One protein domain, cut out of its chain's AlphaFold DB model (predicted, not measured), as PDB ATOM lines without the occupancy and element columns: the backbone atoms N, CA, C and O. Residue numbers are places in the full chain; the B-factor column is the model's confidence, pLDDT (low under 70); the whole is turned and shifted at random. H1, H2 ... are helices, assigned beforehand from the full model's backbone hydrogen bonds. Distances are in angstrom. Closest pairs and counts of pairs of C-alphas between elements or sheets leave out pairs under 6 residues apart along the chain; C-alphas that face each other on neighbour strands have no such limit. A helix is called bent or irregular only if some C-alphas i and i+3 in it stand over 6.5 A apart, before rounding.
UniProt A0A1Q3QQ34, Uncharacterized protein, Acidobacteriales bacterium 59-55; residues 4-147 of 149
ATOM      1  N   ALA A   4     -36.023  24.240  15.813       82.88
ATOM      2  CA  ALA A   4     -37.244  25.037  15.727       82.88
ATOM      3  C   ALA A   4     -38.239  24.466  14.700       82.88
ATOM      4  O   ALA A   4     -39.445  24.441  14.963       82.88
ATOM      5  N   ASP A   5     -37.740  23.967  13.565       84.00
ATOM      6  CA  ASP A   5     -38.565  23.319  12.541       84.00
ATOM      7  C   ASP A   5     -39.154  22.003  13.057       84.00
ATOM      8  O   ASP A   5     -40.348  21.761  12.888       84.00
ATOM      9  N   GLN A   6     -38.356  21.196  13.765       82.00
ATOM     10  CA  GLN A   6     -38.816  19.947  14.384       82.00
ATOM     11  C   GLN A   6     -39.930  20.198  15.410       82.00
ATOM     12  O   GLN A   6     -40.957  19.520  15.392       82.00
ATOM     13  N   ILE A   7     -39.784  21.215  16.269       84.38
ATOM     14  CA  ILE A   7     -40.810  21.582  17.260       84.38
ATOM     15  C   ILE A   7     -42.125  21.981  16.579       84.38
ATOM     16  O   ILE A   7     -43.200  21.599  17.054       84.38
ATOM     17  N   LYS A   8     -42.057  22.770  15.497       84.06
ATOM     18  CA  LYS A   8     -43.241  23.198  14.734       84.06
ATOM     19  C   LYS A   8     -43.907  22.017  14.034       84.06
ATOM     20  O   LYS A   8     -45.123  21.875  14.141       84.06
ATOM     21  N   PHE A   9     -43.114  21.165  13.387       85.25
ATOM     22  CA  PHE A   9     -43.588  19.950  12.732       85.25
ATOM     23  C   PHE A   9     -44.349  19.050  13.713       85.25
ATOM     24  O   PHE A   9     -45.516  18.742  13.483       85.25
ATOM     25  N   LEU A  10     -43.743  18.723  14.859       84.44
ATOM     26  CA  LEU A  10     -44.374  17.886  15.884       84.44
ATOM     27  C   LEU A  10     -45.639  18.520  16.456       84.44
ATOM     28  O   LEU A  10     -46.619  17.824  16.693       84.44
ATOM     29  N   ALA A  11     -45.643  19.837  16.677       83.25
ATOM     30  CA  ALA A  11     -46.832  20.534  17.161       83.25
ATOM     31  C   ALA A  11     -48.004  20.424  16.173       83.25
ATOM     32  O   ALA A  11     -49.136  20.208  16.603       83.25
ATOM     33  N   GLY A  12     -47.730  20.568  14.873       83.12
ATOM     34  CA  GLY A  12     -48.724  20.373  13.821       83.12
ATOM     35  C   GLY A  12     -49.213  18.928  13.768       83.12
ATOM     36  O   GLY A  12     -50.416  18.698  13.772       83.12
ATOM     37  N   TYR A  13     -48.289  17.967  13.804       82.12
ATOM     38  CA  TYR A  13     -48.609  16.543  13.722       82.12
ATOM     39  C   TYR A  13     -49.441  16.054  14.918       82.12
ATOM     40  O   TYR A  13     -50.473  15.420  14.721       82.12
ATOM     41  N   ILE A  14     -49.065  16.437  16.146       83.44
ATOM     42  CA  ILE A  14     -49.844  16.154  17.363       83.44
ATOM     43  C   ILE A  14     -51.257  16.725  17.238       83.44
ATOM     44  O   ILE A  14     -52.217  16.000  17.464       83.44
ATOM     45  N   ARG A  15     -51.396  17.995  16.830       82.88
ATOM     46  CA  ARG A  15     -52.712  18.629  16.668       82.88
ATOM     47  C   ARG A  15     -53.566  17.903  15.626       82.88
ATOM     48  O   ARG A  15     -54.769  17.796  15.818       82.88
ATOM     49  N   THR A  16     -52.971  17.426  14.535       80.88
ATOM     50  CA  THR A  16     -53.695  16.633  13.534       80.88
ATOM     51  C   THR A  16     -54.204  15.328  14.135       80.88
ATOM     52  O   THR A  16     -55.384  15.032  13.980       80.88
ATOM     53  N   ILE A  17     -53.361  14.582  14.858       76.69
ATOM     54  CA  ILE A  17     -53.775  13.332  15.515       76.69
ATOM     55  C   ILE A  17     -54.882  13.615  16.537       76.69
ATOM     56  O   ILE A  17     -55.937  12.995  16.485       76.69
ATOM     57  N   GLU A  18     -54.687  14.597  17.417       76.44
ATOM     58  CA  GLU A  18     -55.687  14.971  18.420       76.44
ATOM     59  C   GLU A  18     -57.012  15.377  17.748       76.44
ATOM     60  O   GLU A  18     -58.066  14.887  18.119       76.44
ATOM     61  N   ASN A  19     -56.999  16.184  16.688       74.19
ATOM     62  CA  ASN A  19     -58.241  16.609  16.033       74.19
ATOM     63  C   ASN A  19     -58.963  15.490  15.261       74.19
ATOM     64  O   ASN A  19     -60.183  15.558  15.112       74.19
ATOM     65  N   VAL A  20     -58.231  14.505  14.734       69.81
ATOM     66  CA  VAL A  20     -58.806  13.395  13.955       69.81
ATOM     67  C   VAL A  20     -59.346  12.297  14.875       69.81
ATOM     68  O   VAL A  20     -60.412  11.760  14.597       69.81
ATOM     69  N   TYR A  21     -58.660  12.001  15.984       62.91
ATOM     70  CA  TYR A  21     -58.953  10.829  16.820       62.91
ATOM     71  C   TYR A  21     -59.689  11.136  18.139       62.91
ATOM     72  O   TYR A  21     -60.267  10.224  18.721       62.91
ATOM     73  N   VAL A  22     -59.757  12.394  18.604       54.88
ATOM     74  CA  VAL A  22     -60.440  12.760  19.875       54.88
ATOM     75  C   VAL A  22     -61.973  12.611  19.818       54.88
ATOM     76  O   VAL A  22     -62.632  12.661  20.853       54.88
ATOM     77  N   ASN A  23     -62.563  12.365  18.644       52.03
ATOM     78  CA  ASN A  23     -64.019  12.253  18.487       52.03
ATOM     79  C   ASN A  23     -64.559  10.809  18.427       52.03
ATOM     80  O   ASN A  23     -65.765  10.640  18.246       52.03
ATOM     81  N   GLU A  24     -63.724   9.777  18.597       51.91
ATOM     82  CA  GLU A  24     -64.173   8.376  18.585       51.91
ATOM     83  C   GLU A  24     -64.120   7.734  19.987       51.91
ATOM     84  O   GLU A  24     -63.033   7.514  20.533       51.91
ATOM     85  N   PRO A  25     -65.274   7.392  20.596       45.00
ATOM     86  CA  PRO A  25     -65.301   6.706  21.883       45.00
ATOM     87  C   PRO A  25     -64.671   5.310  21.750       45.00
ATOM     88  O   PRO A  25     -65.173   4.474  21.005       45.00
ATOM     89  N   GLY A  26     -63.587   5.052  22.489       52.59
ATOM     90  CA  GLY A  26     -62.893   3.754  22.526       52.59
ATOM     91  C   GLY A  26     -61.539   3.709  21.806       52.59
ATOM     92  O   GLY A  26     -60.824   2.719  21.940       52.59
ATOM     93  N   ASN A  27     -61.140   4.775  21.103       47.34
ATOM     94  CA  ASN A  27     -59.912   4.808  20.299       47.34
ATOM     95  C   ASN A  27     -58.698   5.371  21.089       47.34
ATOM     96  O   ASN A  27     -58.147   6.428  20.781       47.34
ATOM     97  N   GLN A  28     -58.271   4.648  22.135       52.31
ATOM     98  CA  GLN A  28     -57.094   4.972  22.974       52.31
ATOM     99  C   GLN A  28     -55.679   4.762  22.359       52.31
ATOM    100  O   GLN A  28     -54.718   5.258  22.949       52.31
ATOM    101  N   PRO A  29     -55.453   4.098  21.198       49.81
ATOM    102  CA  PRO A  29     -54.108   3.989  20.606       49.81
ATOM    103  C   PRO A  29     -53.463   5.344  20.265       49.81
ATOM    104  O   PRO A  29     -52.236   5.468  20.247       49.81
ATOM    105  N   SER A  30     -54.287   6.375  20.041       58.28
ATOM    106  CA  SER A  30     -53.827   7.744  19.796       58.28
ATOM    107  C   SER A  30     -53.115   8.362  21.012       58.28
ATOM    108  O   SER A  30     -52.194   9.160  20.828       58.28
ATOM    109  N   ASP A  31     -53.426   7.927  22.240       71.69
ATOM    110  CA  ASP A  31     -52.861   8.497  23.468       71.69
ATOM    111  C   ASP A  31     -51.363   8.206  23.614       71.69
ATOM    112  O   ASP A  31     -50.587   9.099  23.968       71.69
ATOM    113  N   ARG A  32     -50.926   6.982  23.287       84.38
ATOM    114  CA  ARG A  32     -49.516   6.569  23.431       84.38
ATOM    115  C   ARG A  32     -48.617   7.272  22.421       84.38
ATOM    116  O   ARG A  32     -47.589   7.835  22.798       84.38
ATOM    117  N   LEU A  33     -49.028   7.317  21.150       86.44
ATOM    118  CA  LEU A  33     -48.284   8.030  20.110       86.44
ATOM    119  C   LEU A  33     -48.214   9.531  20.418       86.44
ATOM    120  O   LEU A  33     -47.138  10.128  20.367       86.44
ATOM    121  N   VAL A  34     -49.336  10.149  20.796       87.06
ATOM    122  CA  VAL A  34     -49.365  11.567  21.179       87.06
ATOM    123  C   VAL A  34     -48.475  11.828  22.393       87.06
ATOM    124  O   VAL A  34     -47.746  12.823  22.409       87.06
ATOM    125  N   MET A  35     -48.482  10.945  23.393       89.56
ATOM    126  CA  MET A  35     -47.610  11.044  24.563       89.56
ATOM    127  C   MET A  35     -46.130  11.008  24.169       89.56
ATOM    128  O   MET A  35     -45.387  11.913  24.550       89.56
ATOM    129  N   VAL A  36     -45.706  10.029  23.364       92.12
ATOM    130  CA  VAL A  36     -44.325   9.924  22.857       92.12
ATOM    131  C   VAL A  36     -43.900  11.213  22.150       92.12
ATOM    132  O   VAL A  36     -42.854  11.796  22.458       92.12
ATOM    133  N   LEU A  37     -44.740  11.717  21.244       91.19
ATOM    134  CA  LEU A  37     -44.459  12.946  20.501       91.19
ATOM    135  C   LEU A  37     -44.400  14.175  21.422       91.19
ATOM    136  O   LEU A  37     -43.580  15.074  21.206       91.19
ATOM    137  N   LYS A  38     -45.235  14.229  22.469       90.44
ATOM    138  CA  LYS A  38     -45.202  15.286  23.493       90.44
ATOM    139  C   LYS A  38     -43.916  15.238  24.318       90.44
ATOM    140  O   LYS A  38     -43.334  16.303  24.539       90.44
ATOM    141  N   ILE A  39     -43.455  14.050  24.718       93.50
ATOM    142  CA  ILE A  39     -42.189  13.856  25.446       93.50
ATOM    143  C   ILE A  39     -41.028  14.388  24.608       93.50
ATOM    144  O   ILE A  39     -40.275  15.249  25.064       93.50
ATOM    145  N   PHE A  40     -40.932  13.972  23.346       92.88
ATOM    146  CA  PHE A  40     -39.851  14.441  22.485       92.88
ATOM    147  C   PHE A  40     -39.924  15.937  22.184       92.88
ATOM    148  O   PHE A  40     -38.920  16.644  22.244       92.88
ATOM    149  N   ARG A  41     -41.121  16.472  21.922       92.06
ATOM    150  CA  ARG A  41     -41.302  17.917  21.738       92.06
ATOM    151  C   ARG A  41     -40.883  18.705  22.980       92.06
ATOM    152  O   ARG A  41     -40.365  19.815  22.840       92.06
ATOM    153  N   HIS A  42     -41.127  18.177  24.180       91.75
ATOM    154  CA  HIS A  42     -40.648  18.789  25.416       91.75
ATOM    155  C   HIS A  42     -39.116  18.789  25.472       91.75
ATOM    156  O   HIS A  42     -38.523  19.838  25.728       91.75
ATOM    157  N   ASP A  43     -38.476  17.661  25.155       92.25
ATOM    158  CA  ASP A  43     -37.016  17.571  25.122       92.25
ATOM    159  C   ASP A  43     -36.394  18.533  24.092       92.25
ATOM    160  O   ASP A  43     -35.473  19.281  24.417       92.25
ATOM    161  N   LEU A  44     -36.957  18.639  22.886       90.88
ATOM    162  CA  LEU A  44     -36.500  19.613  21.889       90.88
ATOM    163  C   LEU A  44     -36.612  21.059  22.380       90.88
ATOM    164  O   LEU A  44     -35.711  21.866  22.152       90.88
ATOM    165  N   ARG A  45     -37.704  21.408  23.071       91.56
ATOM    166  CA  ARG A  45     -37.876  22.742  23.671       91.56
ATOM    167  C   ARG A  45     -36.844  23.012  24.759       91.56
ATOM    168  O   ARG A  45     -36.318  24.119  24.825       91.56
ATOM    169  N   ARG A  46     -36.544  22.010  25.587       92.44
ATOM    170  CA  ARG A  46     -35.486  22.078  26.598       92.44
ATOM    171  C   ARG A  46     -34.129  22.345  25.944       92.44
ATOM    172  O   ARG A  46     -33.453  23.289  26.353       92.44
ATOM    173  N   ARG A  47     -33.765  21.575  24.908       90.19
ATOM    174  CA  ARG A  47     -32.520  21.765  24.139       90.19
ATOM    175  C   ARG A  47     -32.460  23.153  23.495       90.19
ATOM    176  O   ARG A  47     -31.458  23.837  23.640       90.19
ATOM    177  N   ALA A  48     -33.546  23.610  22.866       91.12
ATOM    178  CA  ALA A  48     -33.630  24.950  22.273       91.12
ATOM    179  C   ALA A  48     -33.443  26.080  23.303       91.12
ATOM    180  O   ALA A  48     -32.935  27.146  22.968       91.12
ATOM    181  N   ALA A  49     -33.850  25.846  24.552       92.06
ATOM    182  CA  ALA A  49     -33.664  26.769  25.664       92.06
ATOM    183  C   ALA A  49     -32.318  26.590  26.397       92.06
ATOM    184  O   ALA A  49     -32.126  27.215  27.438       92.06
ATOM    185  N   ASN A  50     -31.417  25.730  25.900       90.56
ATOM    186  CA  ASN A  50     -30.147  25.363  26.540       90.56
ATOM    187  C   ASN A  50     -30.299  24.929  28.010       90.56
ATOM    188  O   ASN A  50     -29.429  25.186  28.841       90.56
ATOM    189  N   LYS A  51     -31.422  24.286  28.354       89.06
ATOM    190  CA  LYS A  51     -31.662  23.802  29.716       89.06
ATOM    191  C   LYS A  51     -31.062  22.404  29.894       89.06
ATOM    192  O   LYS A  51     -31.291  21.552  29.031       89.06
ATOM    193  N   PRO A  52     -30.338  22.121  30.990       85.50
ATOM    194  CA  PRO A  52     -29.887  20.762  31.273       85.50
ATOM    195  C   PRO A  52     -31.095  19.842  31.481       85.50
ATOM    196  O   PRO A  52     -32.164  20.291  31.900       85.50
ATOM    197  N   CYS A  53     -30.940  18.561  31.151       84.38
ATOM    198  CA  CYS A  53     -31.913  17.561  31.578       84.38
ATOM    199  C   CYS A  53     -31.630  17.174  33.034       84.38
ATOM    200  O   CYS A  53     -30.486  17.257  33.477       84.38
ATOM    201  N   THR A  54     -32.665  16.799  33.782       88.88
ATOM    202  CA  THR A  54     -32.558  16.480  35.212       88.88
ATOM    203  C   THR A  54     -32.937  15.030  35.470       88.88
ATOM    204  O   THR A  54     -33.651  14.416  34.677       88.88
ATOM    205  N   LEU A  55     -32.487  14.495  36.607       91.31
ATOM    206  CA  LEU A  55     -32.846  13.149  37.045       91.31
ATOM    207  C   LEU A  55     -34.370  12.941  37.117       91.31
ATOM    208  O   LEU A  55     -34.853  11.891  36.708       91.31
ATOM    209  N   ASP A  56     -35.131  13.960  37.526       90.81
ATOM    210  CA  ASP A  56     -36.602  13.910  37.596       90.81
ATOM    211  C   ASP A  56     -37.271  13.588  36.248       90.81
ATOM    212  O   ASP A  56     -38.376  13.047  36.203       90.81
ATOM    213  N   TRP A  57     -36.610  13.911  35.133       91.44
ATOM    214  CA  TRP A  57     -37.114  13.628  33.789       91.44
ATOM    215  C   TRP A  57     -36.764  12.229  33.286       91.44
ATOM    216  O   TRP A  57     -37.355  11.787  32.298       91.44
ATOM    217  N   LEU A  58     -35.843  11.523  33.947       93.75
ATOM    218  CA  LEU A  58     -35.281  10.263  33.465       93.75
ATOM    219  C   LEU A  58     -36.366   9.220  33.173       93.75
ATOM    220  O   LEU A  58     -36.402   8.669  32.074       93.75
ATOM    221  N   GLU A  59     -37.298   9.013  34.105       92.81
ATOM    222  CA  GLU A  59     -38.398   8.057  33.923       92.81
ATOM    223  C   GLU A  59     -39.335   8.452  32.780       92.81
ATOM    224  O   GLU A  59     -39.781   7.602  32.013       92.81
ATOM    225  N   THR A  60     -39.591   9.749  32.598       93.75
ATOM    226  CA  THR A  60     -40.430  10.228  31.490       93.75
ATOM    227  C   THR A  60     -39.771   9.932  30.142       93.75
ATOM    228  O   THR A  60     -40.435   9.474  29.213       93.75
ATOM    229  N   LEU A  61     -38.455  10.140  30.029       94.94
ATOM    230  CA  LEU A  61     -37.707   9.830  28.809       94.94
ATOM    231  C   LEU A  61     -37.682   8.321  28.539       94.94
ATOM    232  O   LEU A  61     -37.919   7.902  27.405       94.94
ATOM    233  N   LYS A  62     -37.447   7.506  29.577       94.94
ATOM    234  CA  LYS A  62     -37.467   6.040  29.478       94.94
ATOM    235  C   LYS A  62     -38.833   5.528  29.032       94.94
ATOM    236  O   LYS A  62     -38.890   4.695  28.132       94.94
ATOM    237  N   THR A  63     -39.922   6.063  29.578       92.62
ATOM    238  CA  THR A  63     -41.285   5.773  29.109       92.62
ATOM    239  C   THR A  63     -41.459   6.146  27.639       92.62
ATOM    240  O   THR A  63     -41.930   5.324  26.861       92.62
ATOM    241  N   GLY A  64     -40.994   7.326  27.217       93.69
ATOM    242  CA  GLY A  64     -41.020   7.726  25.808       93.69
ATOM    243  C   GLY A  64     -40.315   6.726  24.883       93.69
ATOM    244  O   GLY A  64     -40.856   6.378  23.833       93.69
ATOM    245  N   VAL A  65     -39.149   6.209  25.284       95.69
ATOM    246  CA  VAL A  65     -38.428   5.163  24.537       95.69
ATOM    247  C   VAL A  65     -39.210   3.849  24.510       95.69
ATOM    248  O   VAL A  65     -39.413   3.292  23.434       95.69
ATOM    249  N   ARG A  66     -39.672   3.360  25.667       94.38
ATOM    250  CA  ARG A  66     -40.397   2.080  25.793       94.38
ATOM    251  C   ARG A  66     -41.659   2.047  24.932       94.38
ATOM    252  O   ARG A  66     -41.875   1.092  24.194       94.38
ATOM    253  N   GLU A  67     -42.446   3.115  24.982       92.44
ATOM    254  CA  GLU A  67     -43.682   3.243  24.207       92.44
ATOM    255  C   GLU A  67     -43.396   3.369  22.710       92.44
ATOM    256  O   GLU A  67     -44.072   2.750  21.897       92.44
ATOM    257  N   SER A  68     -42.344   4.103  22.331       94.50
ATOM    258  CA  SER A  68     -41.917   4.170  20.928       94.50
ATOM    259  C   SER A  68     -41.528   2.795  20.386       94.50
ATOM    260  O   SER A  68     -41.890   2.466  19.260       94.50
ATOM    261  N   VAL A  69     -40.803   1.992  21.178       94.12
ATOM    262  CA  VAL A  69     -40.413   0.623  20.802       94.12
ATOM    263  C   VAL A  69     -41.652  -0.241  20.584       94.12
ATOM    264  O   VAL A  69     -41.770  -0.841  19.522       94.12
ATOM    265  N   SER A  70     -42.599  -0.229  21.528       91.69
ATOM    266  CA  SER A  70     -43.847  -0.994  21.409       91.69
ATOM    267  C   SER A  70     -44.655  -0.591  20.169       91.69
ATOM    268  O   SER A  70     -45.113  -1.455  19.429       91.69
ATOM    269  N   ILE A  71     -44.775   0.709  19.870       91.56
ATOM    270  CA  ILE A  71     -45.488   1.169  18.666       91.56
ATOM    271  C   ILE A  71     -44.788   0.689  17.386       91.56
ATOM    272  O   ILE A  71     -45.458   0.283  16.438       91.56
ATOM    273  N   VAL A  72     -43.452   0.732  17.332       93.50
ATOM    274  CA  VAL A  72     -42.695   0.259  16.161       93.50
ATOM    275  C   VAL A  72     -42.861  -1.245  15.965       93.50
ATOM    276  O   VAL A  72     -43.042  -1.685  14.833       93.50
ATOM    277  N   GLU A  73     -42.819  -2.029  17.037       91.75
ATOM    278  CA  GLU A  73     -43.018  -3.481  16.972       91.75
ATOM    279  C   GLU A  73     -44.422  -3.825  16.476       91.75
ATOM    280  O   GLU A  73     -44.548  -4.573  15.507       91.75
ATOM    281  N   ASN A  74     -45.448  -3.156  17.009       90.38
ATOM    282  CA  ASN A  74     -46.823  -3.313  16.539       90.38
ATOM    283  C   ASN A  74     -46.974  -2.944  15.054       90.38
ATOM    284  O   ASN A  74     -47.743  -3.581  14.344       90.38
ATOM    285  N   LEU A  75     -46.241  -1.941  14.550       91.00
ATOM    286  CA  LEU A  75     -46.227  -1.638  13.113       91.00
ATOM    287  C   LEU A  75     -45.617  -2.785  12.299       91.00
ATOM    288  O   LEU A  75     -46.157  -3.146  11.259       91.00
ATOM    289  N   TYR A  76     -44.497  -3.361  12.742       91.06
ATOM    290  CA  TYR A  76     -43.874  -4.490  12.041       91.06
ATOM    291  C   TYR A  76     -44.746  -5.749  12.044       91.06
ATOM    292  O   TYR A  76     -44.694  -6.516  11.082       91.06
ATOM    293  N   GLU A  77     -45.537  -5.947  13.093       90.50
ATOM    294  CA  GLU A  77     -46.452  -7.076  13.226       90.50
ATOM    295  C   GLU A  77     -47.745  -6.876  12.422       90.50
ATOM    296  O   GLU A  77     -48.035  -7.650  11.507       90.50
ATOM    297  N   LEU A  78     -48.493  -5.807  12.710       89.00
ATOM    298  CA  LEU A  78     -49.821  -5.560  12.138       89.00
ATOM    299  C   LEU A  78     -49.762  -5.129  10.669       89.00
ATOM    300  O   LEU A  78     -50.654  -5.445   9.888       89.00
ATOM    301  N   GLU A  79     -48.698  -4.428  10.277       89.94
ATOM    302  CA  GLU A  79     -48.520  -3.871   8.933       89.94
ATOM    303  C   GLU A  79     -47.354  -4.564   8.206       89.94
ATOM    304  O   GLU A  79     -46.627  -3.943   7.427       89.94
ATOM    305  N   SER A  80     -47.151  -5.862   8.463       90.31
ATOM    306  CA  SER A  80     -45.994  -6.640   7.985       90.31
ATOM    307  C   SER A  80     -45.756  -6.554   6.469       90.31
ATOM    308  O   SER A  80     -44.608  -6.464   6.025       90.31
ATOM    309  N   GLU A  81     -46.818  -6.498   5.660       92.25
ATOM    310  CA  GLU A  81     -46.724  -6.284   4.211       92.25
ATOM    311  C   GLU A  81     -46.173  -4.893   3.872       92.25
ATOM    312  O   GLU A  81     -45.221  -4.767   3.095       92.25
ATOM    313  N   ALA A  82     -46.721  -3.844   4.493       90.50
ATOM    314  CA  ALA A  82     -46.283  -2.463   4.298       90.50
ATOM    315  C   ALA A  82     -44.870  -2.218   4.849       90.50
ATOM    316  O   ALA A  82     -44.142  -1.363   4.337       90.50
ATOM    317  N   MET A  83     -44.463  -2.976   5.866       93.94
ATOM    318  CA  MET A  83     -43.144  -2.917   6.501       93.94
ATOM    319  C   MET A  83     -42.115  -3.847   5.842       93.94
ATOM    320  O   MET A  83     -40.926  -3.806   6.178       93.94
ATOM    321  N   SER A  84     -42.537  -4.657   4.868       92.25
ATOM    322  CA  SER A  84     -41.694  -5.660   4.226       92.25
ATOM    323  C   SER A  84     -40.427  -5.047   3.634       92.25
ATOM    324  O   SER A  84     -40.459  -4.095   2.853       92.25
ATOM    325  N   LYS A  85     -39.273  -5.620   4.003       86.94
ATOM    326  CA  LYS A  85     -37.926  -5.211   3.557       86.94
ATOM    327  C   LYS A  85     -37.531  -3.775   3.929       86.94
ATOM    328  O   LYS A  85     -36.453  -3.331   3.508       86.94
ATOM    329  N   TRP A  86     -38.329  -3.061   4.720       92.56
ATOM    330  CA  TRP A  86     -37.993  -1.724   5.189       92.56
ATOM    331  C   TRP A  86     -37.237  -1.769   6.522       92.56
ATOM    332  O   TRP A  86     -37.499  -2.592   7.398       92.56
ATOM    333  N   SER A  87     -36.254  -0.884   6.662       86.88
ATOM    334  CA  SER A  87     -35.420  -0.753   7.854       86.88
ATOM    335  C   SER A  87     -34.971   0.694   8.016       86.88
ATOM    336  O   SER A  87     -34.937   1.450   7.039       86.88
ATOM    337  N   LEU A  88     -34.542   1.057   9.226       82.12
ATOM    338  CA  LEU A  88     -33.967   2.375   9.493       82.12
ATOM    339  C   LEU A  88     -32.842   2.706   8.498       82.12
ATOM    340  O   LEU A  88     -32.011   1.857   8.176       82.12
ATOM    341  N   GLY A  89     -32.837   3.943   7.998       81.31
ATOM    342  CA  GLY A  89     -31.886   4.427   6.991       81.31
ATOM    343  C   GLY A  89     -32.336   4.231   5.540       81.31
ATOM    344  O   GLY A  89     -31.758   4.845   4.644       81.31
ATOM    345  N   LYS A  90     -33.389   3.441   5.285       89.31
ATOM    346  CA  LYS A  90     -34.026   3.372   3.962       89.31
ATOM    347  C   LYS A  90     -35.060   4.482   3.799       89.31
ATOM    348  O   LYS A  90     -35.754   4.851   4.745       89.31
ATOM    349  N   GLN A  91     -35.196   4.983   2.575       90.50
ATOM    350  CA  GLN A  91     -36.253   5.932   2.238       90.50
ATOM    351  C   GLN A  91     -37.626   5.278   2.448       90.50
ATOM    352  O   GLN A  91     -37.877   4.185   1.942       90.50
ATOM    353  N   ALA A  92     -38.498   5.945   3.203       91.25
ATOM    354  CA  ALA A  92     -39.869   5.496   3.412       91.25
ATOM    355  C   ALA A  92     -40.680   5.597   2.111       91.25
ATOM    356  O   ALA A  92     -40.610   6.603   1.401       91.25
ATOM    357  N   GLN A  93     -41.452   4.554   1.818       92.94
ATOM    358  CA  GLN A  93     -42.314   4.446   0.638       92.94
ATOM    359  C   GLN A  93     -43.803   4.585   0.979       92.94
ATOM    360  O   GLN A  93     -44.618   4.812   0.089       92.94
ATOM    361  N   ASN A  94     -44.162   4.465   2.257       90.00
ATOM    362  CA  ASN A  94     -45.525   4.610   2.757       90.00
ATOM    363  C   ASN A  94     -45.537   5.291   4.137       90.00
ATOM    364  O   ASN A  94     -44.487   5.598   4.713       90.00
ATOM    365  N   ALA A  95     -46.739   5.563   4.648       86.81
ATOM    366  CA  ALA A  95     -46.929   6.273   5.908       86.81
ATOM    367  C   ALA A  95     -46.434   5.466   7.120       86.81
ATOM    368  O   ALA A  95     -45.829   6.049   8.016       86.81
ATOM    369  N   GLN A  96     -46.625   4.145   7.122       88.50
ATOM    370  CA  GLN A  96     -46.198   3.225   8.181       88.50
ATOM    371  C   GLN A  96     -44.674   3.240   8.342       88.50
ATOM    372  O   GLN A  96     -44.159   3.487   9.431       88.50
ATOM    373  N   GLN A  97     -43.945   3.092   7.235       92.31
ATOM    374  CA  GLN A  97     -42.487   3.209   7.190       92.31
ATOM    375  C   GLN A  97     -42.019   4.611   7.600       92.31
ATOM    376  O   GLN A  97     -41.017   4.761   8.298       92.31
ATOM    377  N   GLY A  98     -42.750   5.655   7.195       88.75
ATOM    378  CA  GLY A  98     -42.475   7.030   7.611       88.75
ATOM    379  C   GLY A  98     -42.596   7.214   9.125       88.75
ATOM    380  O   GLY A  98     -41.693   7.767   9.754       88.75
ATOM    381  N   LEU A  99     -43.677   6.700   9.718       87.62
ATOM    382  CA  LEU A  99     -43.919   6.733  11.157       87.62
ATOM    383  C   LEU A  99     -42.865   5.927  11.921       87.62
ATOM    384  O   LEU A  99     -42.274   6.447  12.867       87.62
ATOM    385  N   ALA A 100     -42.568   4.703  11.481       91.31
ATOM    386  CA  ALA A 100     -41.522   3.875  12.072       91.31
ATOM    387  C   ALA A 100     -40.148   4.562  12.002       91.31
ATOM    388  O   ALA A 100     -39.402   4.555  12.978       91.31
ATOM    389  N   GLY A 101     -39.827   5.223  10.887       91.19
ATOM    390  CA  GLY A 101     -38.594   5.996  10.735       91.19
ATOM    391  C   GLY A 101     -38.492   7.151  11.726       91.19
ATOM    392  O   GLY A 101     -37.439   7.345  12.336       91.19
ATOM    393  N   ILE A 102     -39.591   7.882  11.933       88.75
ATOM    394  CA  ILE A 102     -39.666   8.948  12.939       88.75
ATOM    395  C   ILE A 102     -39.469   8.364  14.342       88.75
ATOM    396  O   ILE A 102     -38.606   8.840  15.073       88.75
ATOM    397  N   LEU A 103     -40.208   7.316  14.711       92.62
ATOM    398  CA  LEU A 103     -40.128   6.694  16.040       92.62
ATOM    399  C   LEU A 103     -38.745   6.101  16.336       92.62
ATOM    400  O   LEU A 103     -38.229   6.267  17.435       92.62
ATOM    401  N   LEU A 104     -38.093   5.476  15.358       93.88
ATOM    402  CA  LEU A 104     -36.734   4.952  15.522       93.88
ATOM    403  C   LEU A 104     -35.694   6.068  15.695       93.88
ATOM    404  O   LEU A 104     -34.769   5.926  16.497       93.88
ATOM    405  N   ALA A 105     -35.847   7.196  14.998       90.25
ATOM    406  CA  ALA A 105     -35.010   8.371  15.239       90.25
ATOM    407  C   ALA A 105     -35.239   8.941  16.652       90.25
ATOM    408  O   ALA A 105     -34.275   9.232  17.358       90.25
ATOM    409  N   LEU A 106     -36.501   9.014  17.093       91.88
ATOM    410  CA  LEU A 106     -36.880   9.440  18.444       91.88
ATOM    411  C   LEU A 106     -36.260   8.567  19.532       91.88
ATOM    412  O   LEU A 106     -35.723   9.092  20.504       91.88
ATOM    413  N   ILE A 107     -36.315   7.246  19.357       95.25
ATOM    414  CA  ILE A 107     -35.716   6.279  20.281       95.25
ATOM    415  C   ILE A 107     -34.228   6.572  20.455       95.25
ATOM    416  O   ILE A 107     -33.766   6.698  21.587       95.25
ATOM    417  N   ASN A 108     -33.492   6.732  19.352       93.62
ATOM    418  CA  ASN A 108     -32.058   7.013  19.401       93.62
ATOM    419  C   ASN A 108     -31.760   8.352  20.092       93.62
ATOM    420  O   ASN A 108     -30.885   8.420  20.957       93.62
ATOM    421  N   ASP A 109     -32.515   9.400  19.758       92.56
ATOM    422  CA  ASP A 109     -32.314  10.732  20.329       92.56
ATOM    423  C   ASP A 109     -32.609  10.777  21.834       92.56
ATOM    424  O   ASP A 109     -31.866  11.414  22.586       92.56
ATOM    425  N   LEU A 110     -33.685  10.123  22.286       95.00
ATOM    426  CA  LEU A 110     -34.050  10.054  23.702       95.00
ATOM    427  C   LEU A 110     -33.102   9.138  24.486       95.00
ATOM    428  O   LEU A 110     -32.718   9.486  25.601       95.00
ATOM    429  N   ALA A 111     -32.673   8.013  23.903       94.94
ATOM    430  CA  ALA A 111     -31.677   7.127  24.506       94.94
ATOM    431  C   ALA A 111     -30.339   7.848  24.737       94.94
ATOM    432  O   ALA A 111     -29.717   7.665  25.784       94.94
ATOM    433  N   GLY A 112     -29.934   8.721  23.808       93.94
ATOM    434  CA  GLY A 112     -28.773   9.593  23.989       93.94
ATOM    435  C   GLY A 112     -28.897  10.487  25.225       93.94
ATOM    436  O   GLY A 112     -27.979  10.533  26.040       93.94
ATOM    437  N   VAL A 113     -30.054  11.129  25.422       94.19
ATOM    438  CA  VAL A 113     -30.301  11.990  26.598       94.19
ATOM    439  C   VAL A 113     -30.343  11.182  27.890       94.19
ATOM    440  O   VAL A 113     -29.775  11.609  28.889       94.19
ATOM    441  N   ILE A 114     -30.986  10.014  27.882       95.81
ATOM    442  CA  ILE A 114     -31.002   9.100  29.034       95.81
ATOM    443  C   ILE A 114     -29.567   8.766  29.446       95.81
ATOM    444  O   ILE A 114     -29.216   8.928  30.609       95.81
ATOM    445  N   HIS A 115     -28.718   8.383  28.489       94.06
ATOM    446  CA  HIS A 115     -27.312   8.074  28.750       94.06
ATOM    447  C   HIS A 115     -26.530   9.271  29.301       94.06
ATOM    448  O   HIS A 115     -25.703   9.117  30.198       94.06
ATOM    449  N   GLU A 116     -26.785  10.474  28.784       92.62
ATOM    450  CA  GLU A 116     -26.192  11.706  29.312       92.62
ATOM    451  C   GLU A 116     -26.601  11.963  30.764       92.62
ATOM    452  O   GLU A 116     -25.740  12.318  31.566       92.62
ATOM    453  N   ILE A 117     -27.871  11.747  31.121       93.62
ATOM    454  CA  ILE A 117     -28.346  11.872  32.506       93.62
ATOM    455  C   ILE A 117     -27.694  10.806  33.383       93.62
ATOM    456  O   ILE A 117     -27.123  11.152  34.409       93.62
ATOM    457  N   GLU A 118     -27.744   9.528  32.997       94.88
ATOM    458  CA  GLU A 118     -27.218   8.423  33.814       94.88
ATOM    459  C   GLU A 118     -25.722   8.610  34.129       94.88
ATOM    460  O   GLU A 118     -25.287   8.353  35.251       94.88
ATOM    461  N   LYS A 119     -24.942   9.171  33.192       93.31
ATOM    462  CA  LYS A 119     -23.529   9.528  33.409       93.31
ATOM    463  C   LYS A 119     -23.289  10.576  34.495       93.31
ATOM    464  O   LYS A 119     -22.191  10.611  35.048       93.31
ATOM    465  N   LEU A 120     -24.264  11.440  34.779       93.75
ATOM    466  CA  LEU A 120     -24.158  12.451  35.835       93.75
ATOM    467  C   LEU A 120     -24.364  11.860  37.237       93.75
ATOM    468  O   LEU A 120     -24.014  12.524  38.210       93.75
ATOM    469  N   TYR A 121     -24.888  10.633  37.335       94.00
ATOM    470  CA  TYR A 121     -25.231   9.963  38.595       94.00
ATOM    471  C   TYR A 121     -24.607   8.557  38.669       94.00
ATOM    472  O   TYR A 121     -25.325   7.550  38.718       94.00
ATOM    473  N   PRO A 122     -23.263   8.442  38.644       93.94
ATOM    474  CA  PRO A 122     -22.574   7.151  38.626       93.94
ATOM    475  C   PRO A 122     -22.900   6.270  39.844       93.94
ATOM    476  O   PRO A 122     -22.901   5.043  39.729       93.94
ATOM    477  N   GLU A 123     -23.235   6.864  40.988       95.94
ATOM    478  CA  GLU A 123     -23.672   6.169  42.202       95.94
ATOM    479  C   GLU A 123     -24.984   5.385  42.023       95.94
ATOM    480  O   GLU A 123     -25.227   4.416  42.744       95.94
ATOM    481  N   LEU A 124     -25.802   5.755  41.033       95.75
ATOM    482  CA  LEU A 124     -27.069   5.098  40.708       95.75
ATOM    483  C   LEU A 124     -26.943   4.056  39.586       95.75
ATOM    484  O   LEU A 124     -27.925   3.384  39.276       95.75
ATOM    485  N   THR A 125     -25.751   3.843  39.013       94.00
ATOM    486  CA  THR A 125     -25.530   2.915  37.879       94.00
ATOM    487  C   THR A 125     -26.142   1.533  38.117       94.00
ATOM    488  O   THR A 125     -26.902   1.031  37.292       94.00
ATOM    489  N   ALA A 126     -25.899   0.937  39.289       94.69
ATOM    490  CA  ALA A 126     -26.436  -0.384  39.611       94.69
ATOM    491  C   ALA A 126     -27.974  -0.404  39.669       94.69
ATOM    492  O   ALA A 126     -28.593  -1.437  39.414       94.69
ATOM    493  N   GLN A 127     -28.608   0.715  40.030       94.75
ATOM    494  CA  GLN A 127     -30.061   0.852  39.994       94.75
ATOM    495  C   GLN A 127     -30.568   0.949  38.553       94.75
ATOM    496  O   GLN A 127     -31.503   0.224  38.214       94.75
ATOM    497  N   PHE A 128     -29.935   1.767  37.710       93.94
ATOM    498  CA  PHE A 128     -30.291   1.890  36.295       93.94
ATOM    499  C   PHE A 128     -30.145   0.562  35.544       93.94
ATOM    500  O   PHE A 128     -31.034   0.178  34.783       93.94
ATOM    501  N   ASP A 129     -29.076  -0.191  35.808       92.81
ATOM    502  CA  ASP A 129     -28.860  -1.498  35.186       92.81
ATOM    503  C   ASP A 129     -29.916  -2.521  35.629       92.81
ATOM    504  O   ASP A 129     -30.475  -3.234  34.792       92.81
ATOM    505  N   ARG A 130     -30.268  -2.563  36.925       94.19
ATOM    506  CA  ARG A 130     -31.361  -3.421  37.425       94.19
ATOM    507  C   ARG A 130     -32.696  -3.087  36.775       94.19
ATOM    508  O   ARG A 130     -33.472  -3.989  36.466       94.19
ATOM    509  N   GLU A 131     -32.975  -1.806  36.589       92.06
ATOM    510  CA  GLU A 131     -34.196  -1.338  35.945       92.06
ATOM    511  C   GLU A 131     -34.248  -1.753  34.465       92.06
ATOM    512  O   GLU A 131     -35.263  -2.292  34.020       92.06
ATOM    513  N   ARG A 132     -33.139  -1.590  33.723       91.62
ATOM    514  CA  ARG A 132     -33.003  -2.069  32.336       91.62
ATOM    515  C   ARG A 132     -33.235  -3.577  32.241       91.62
ATOM    516  O   ARG A 132     -34.039  -4.013  31.421       91.62
ATOM    517  N   ILE A 133     -32.588  -4.362  33.105       92.88
ATOM    518  CA  ILE A 133     -32.762  -5.823  33.159       92.88
ATOM    519  C   ILE A 133     -34.223  -6.182  33.436       92.88
ATOM    520  O   ILE A 133     -34.800  -6.985  32.707       92.88
ATOM    521  N   ARG A 134     -34.846  -5.562  34.448       91.88
ATOM    522  CA  ARG A 134     -36.251  -5.819  34.795       91.88
ATOM    523  C   ARG A 134     -37.173  -5.543  33.611       91.88
ATOM    524  O   ARG A 134     -38.039  -6.364  33.331       91.88
ATOM    525  N   TRP A 135     -36.990  -4.419  32.920       90.56
ATOM    526  CA  TRP A 135     -37.792  -4.100  31.742       90.56
ATOM    527  C   TRP A 135     -37.631  -5.153  30.639       90.56
ATOM    528  O   TRP A 135     -38.637  -5.641  30.129       90.56
ATOM    529  N   HIS A 136     -36.399  -5.562  30.319       90.12
ATOM    530  CA  HIS A 136     -36.156  -6.611  29.324       90.12
ATOM    531  C   HIS A 136     -36.802  -7.947  29.703       90.12
ATOM    532  O   HIS A 136     -37.410  -8.581  28.846       90.12
ATOM    533  N   MET A 137     -36.726  -8.351  30.974       91.88
ATOM    534  CA  MET A 137     -37.371  -9.577  31.454       91.88
ATOM    535  C   MET A 137     -38.898  -9.499  31.358       91.88
ATOM    536  O   MET A 137     -39.529 -10.444  30.898       91.88
ATOM    537  N   MET A 138     -39.494  -8.378  31.778       90.69
ATOM    538  CA  MET A 138     -40.944  -8.177  31.684       90.69
ATOM    539  C   MET A 138     -41.418  -8.192  30.234       90.69
ATOM    540  O   MET A 138     -42.439  -8.799  29.938       90.69
ATOM    541  N   LYS A 139     -40.658  -7.558  29.338       88.81
ATOM    542  CA  LYS A 139     -40.951  -7.559  27.910       88.81
ATOM    543  C   LYS A 139     -40.888  -8.968  27.324       88.81
ATOM    544  O   LYS A 139     -41.855  -9.404  26.728       88.81
ATOM    545  N   GLN A 140     -39.805  -9.708  27.569       88.69
ATOM    546  CA  GLN A 140     -39.675 -11.094  27.100       88.69
ATOM    547  C   GLN A 140     -40.811 -11.993  27.598       88.69
ATOM    548  O   GLN A 140     -41.269 -12.856  26.860       88.69
ATOM    549  N   ALA A 141     -41.261 -11.799  28.839       89.25
ATOM    550  CA  ALA A 141     -42.387 -12.546  29.384       89.25
ATOM    551  C   ALA A 141     -43.720 -12.187  28.705       89.25
ATOM    552  O   ALA A 141     -44.529 -13.081  28.485       89.25
ATOM    553  N   ALA A 142     -43.941 -10.910  28.373       85.56
ATOM    554  CA  ALA A 142     -45.119 -10.470  27.625       85.56
ATOM    555  C   ALA A 142     -45.099 -11.015  26.186       85.56
ATOM    556  O   ALA A 142     -46.046 -11.679  25.784       85.56
ATOM    557  N   ASP A 143     -43.975 -10.852  25.480       84.94
ATOM    558  CA  ASP A 143     -43.790 -11.354  24.113       84.94
ATOM    559  C   ASP A 143     -43.982 -12.884  24.025       84.94
ATOM    560  O   ASP A 143     -44.388 -13.401  22.989       84.94
ATOM    561  N   GLU A 144     -43.649 -13.633  25.085       85.88
ATOM    562  CA  GLU A 144     -43.874 -15.083  25.145       85.88
ATOM    563  C   GLU A 144     -45.331 -15.438  25.466       85.88
ATOM    564  O   GLU A 144     -45.854 -16.398  24.907       85.88
ATOM    565  N   ALA A 145     -45.999 -14.673  26.332       83.69
ATOM    566  CA  ALA A 145     -47.415 -14.877  26.632       83.69
ATOM    567  C   ALA A 145     -48.287 -14.673  25.381       83.69
ATOM    568  O   ALA A 145     -49.126 -15.522  25.089       83.69
ATOM    569  N   ASP A 146     -48.005 -13.628  24.600       77.56
ATOM    570  CA  ASP A 146     -48.736 -13.295  23.370       77.56
ATOM    571  C   ASP A 146     -48.542 -14.339  22.248       77.56
ATOM    572  O   ASP A 146     -49.322 -14.390  21.304       77.56
ATOM    573  N   ARG A 147     -47.520 -15.206  22.332       74.50
ATOM    574  CA  ARG A 147     -47.300 -16.314  21.375       74.50
ATOM    575  C   ARG A 147     -48.069 -17.590  21.706       74.50
ATOM    576  O   ARG A 147     -48.111 -18.496  20.872       74.50
TER     577      ARG A 147
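What this domain is: This is residues 4 to 147 of the 149 residues of an uncharacterized protein of Acidobacteriales bacterium 59-55 (UniProt A0A1Q3QQ34). H3 and H4 run opposite ways as a long pair through the middle; H2 packs on H3, and H1 lies beside H2 on the side away from that pair. H5 folds back from the end of H4 as a splayed arm, making a V with it that meets only at the corner. The printed part has 144 residues with five named helices, H1 to H5 in order along the chain, and no named strand; its class is all helix. The whole is compact, with a radius of gyration of the C-alphas of 16.5 A and spans of 45 by 41 by 36 A.

How they stand to each other: H1, residues 4 to 21, and H2, residues 29 to 48, touch as a helical hairpin, opposite ways at a shallow tilt of 19 degrees; their closest C-alphas, those of Ile 7 and Arg 41, are 5.8 A apart. With residues 32 to 40 alone H2 touches residues 60 to 71 of H3, residues 55 to 78. This second hairpin has a steep tilt of 44 degrees, opposite ways, and its closest C-alphas, those of Val 36 and Gly 64, are 4.9 A apart. H3 and H4, residues 95 to 120, form a third hairpin, with 27 pairs of C-alphas within 8 A and a shallow tilt of 27 degrees, opposite ways; the closest C-alphas are those of Val 65 and Ile 107, 5.2 A apart. H2 and H4 are close but not clearly touching, with the C-alphas of Phe 40 and Leu 106 closest at 7.1 A. H5, residues 122 to 145, and H4 only just touch, and only at the corner, with 3 pairs of C-alphas within 8 A; the closest are those of Glu 118 and Thr 125, 7.1 A apart. H5 is apart from H1, H2 and H3. In H1 every O i to N i+4 pair is within hydrogen-bond range; in H2 15 of 16 are, in H3 18 of 20, in H4 21 of 22 and in H5 18 of 20.

Where its parts are: H1 begins at C-alpha 4, (-37.244, 25.037, 15.727). From first to last C-alpha H1 is 26.0 A long, H2 29.4 A, H3 35.5 A, H4 38.1 A and H5 35.3 A. H3 and H5 are irregular: C-alphas 56 and 59 are 7.1 A apart, and C-alphas 123 and 126 are 7.6 A apart. H5 ends at C-alpha 145, (-47.415, -14.877, 26.632).

The domain as a whole: The two C-alphas farthest apart, those of Asn 23 and Glu 123, are 47.2 A apart. Residues 23 to 28, 122 to 127 and 140 to 147 stand free; of these, 122 to 127 and 140 to 145 belong to H5. The link from H3 to H4, residues 79 to 94, is long, and the link from H4 to H5 is tight. The printed part has no cut. Its mean pLDDT is 87.1, and residues 20 to 30 are under 70.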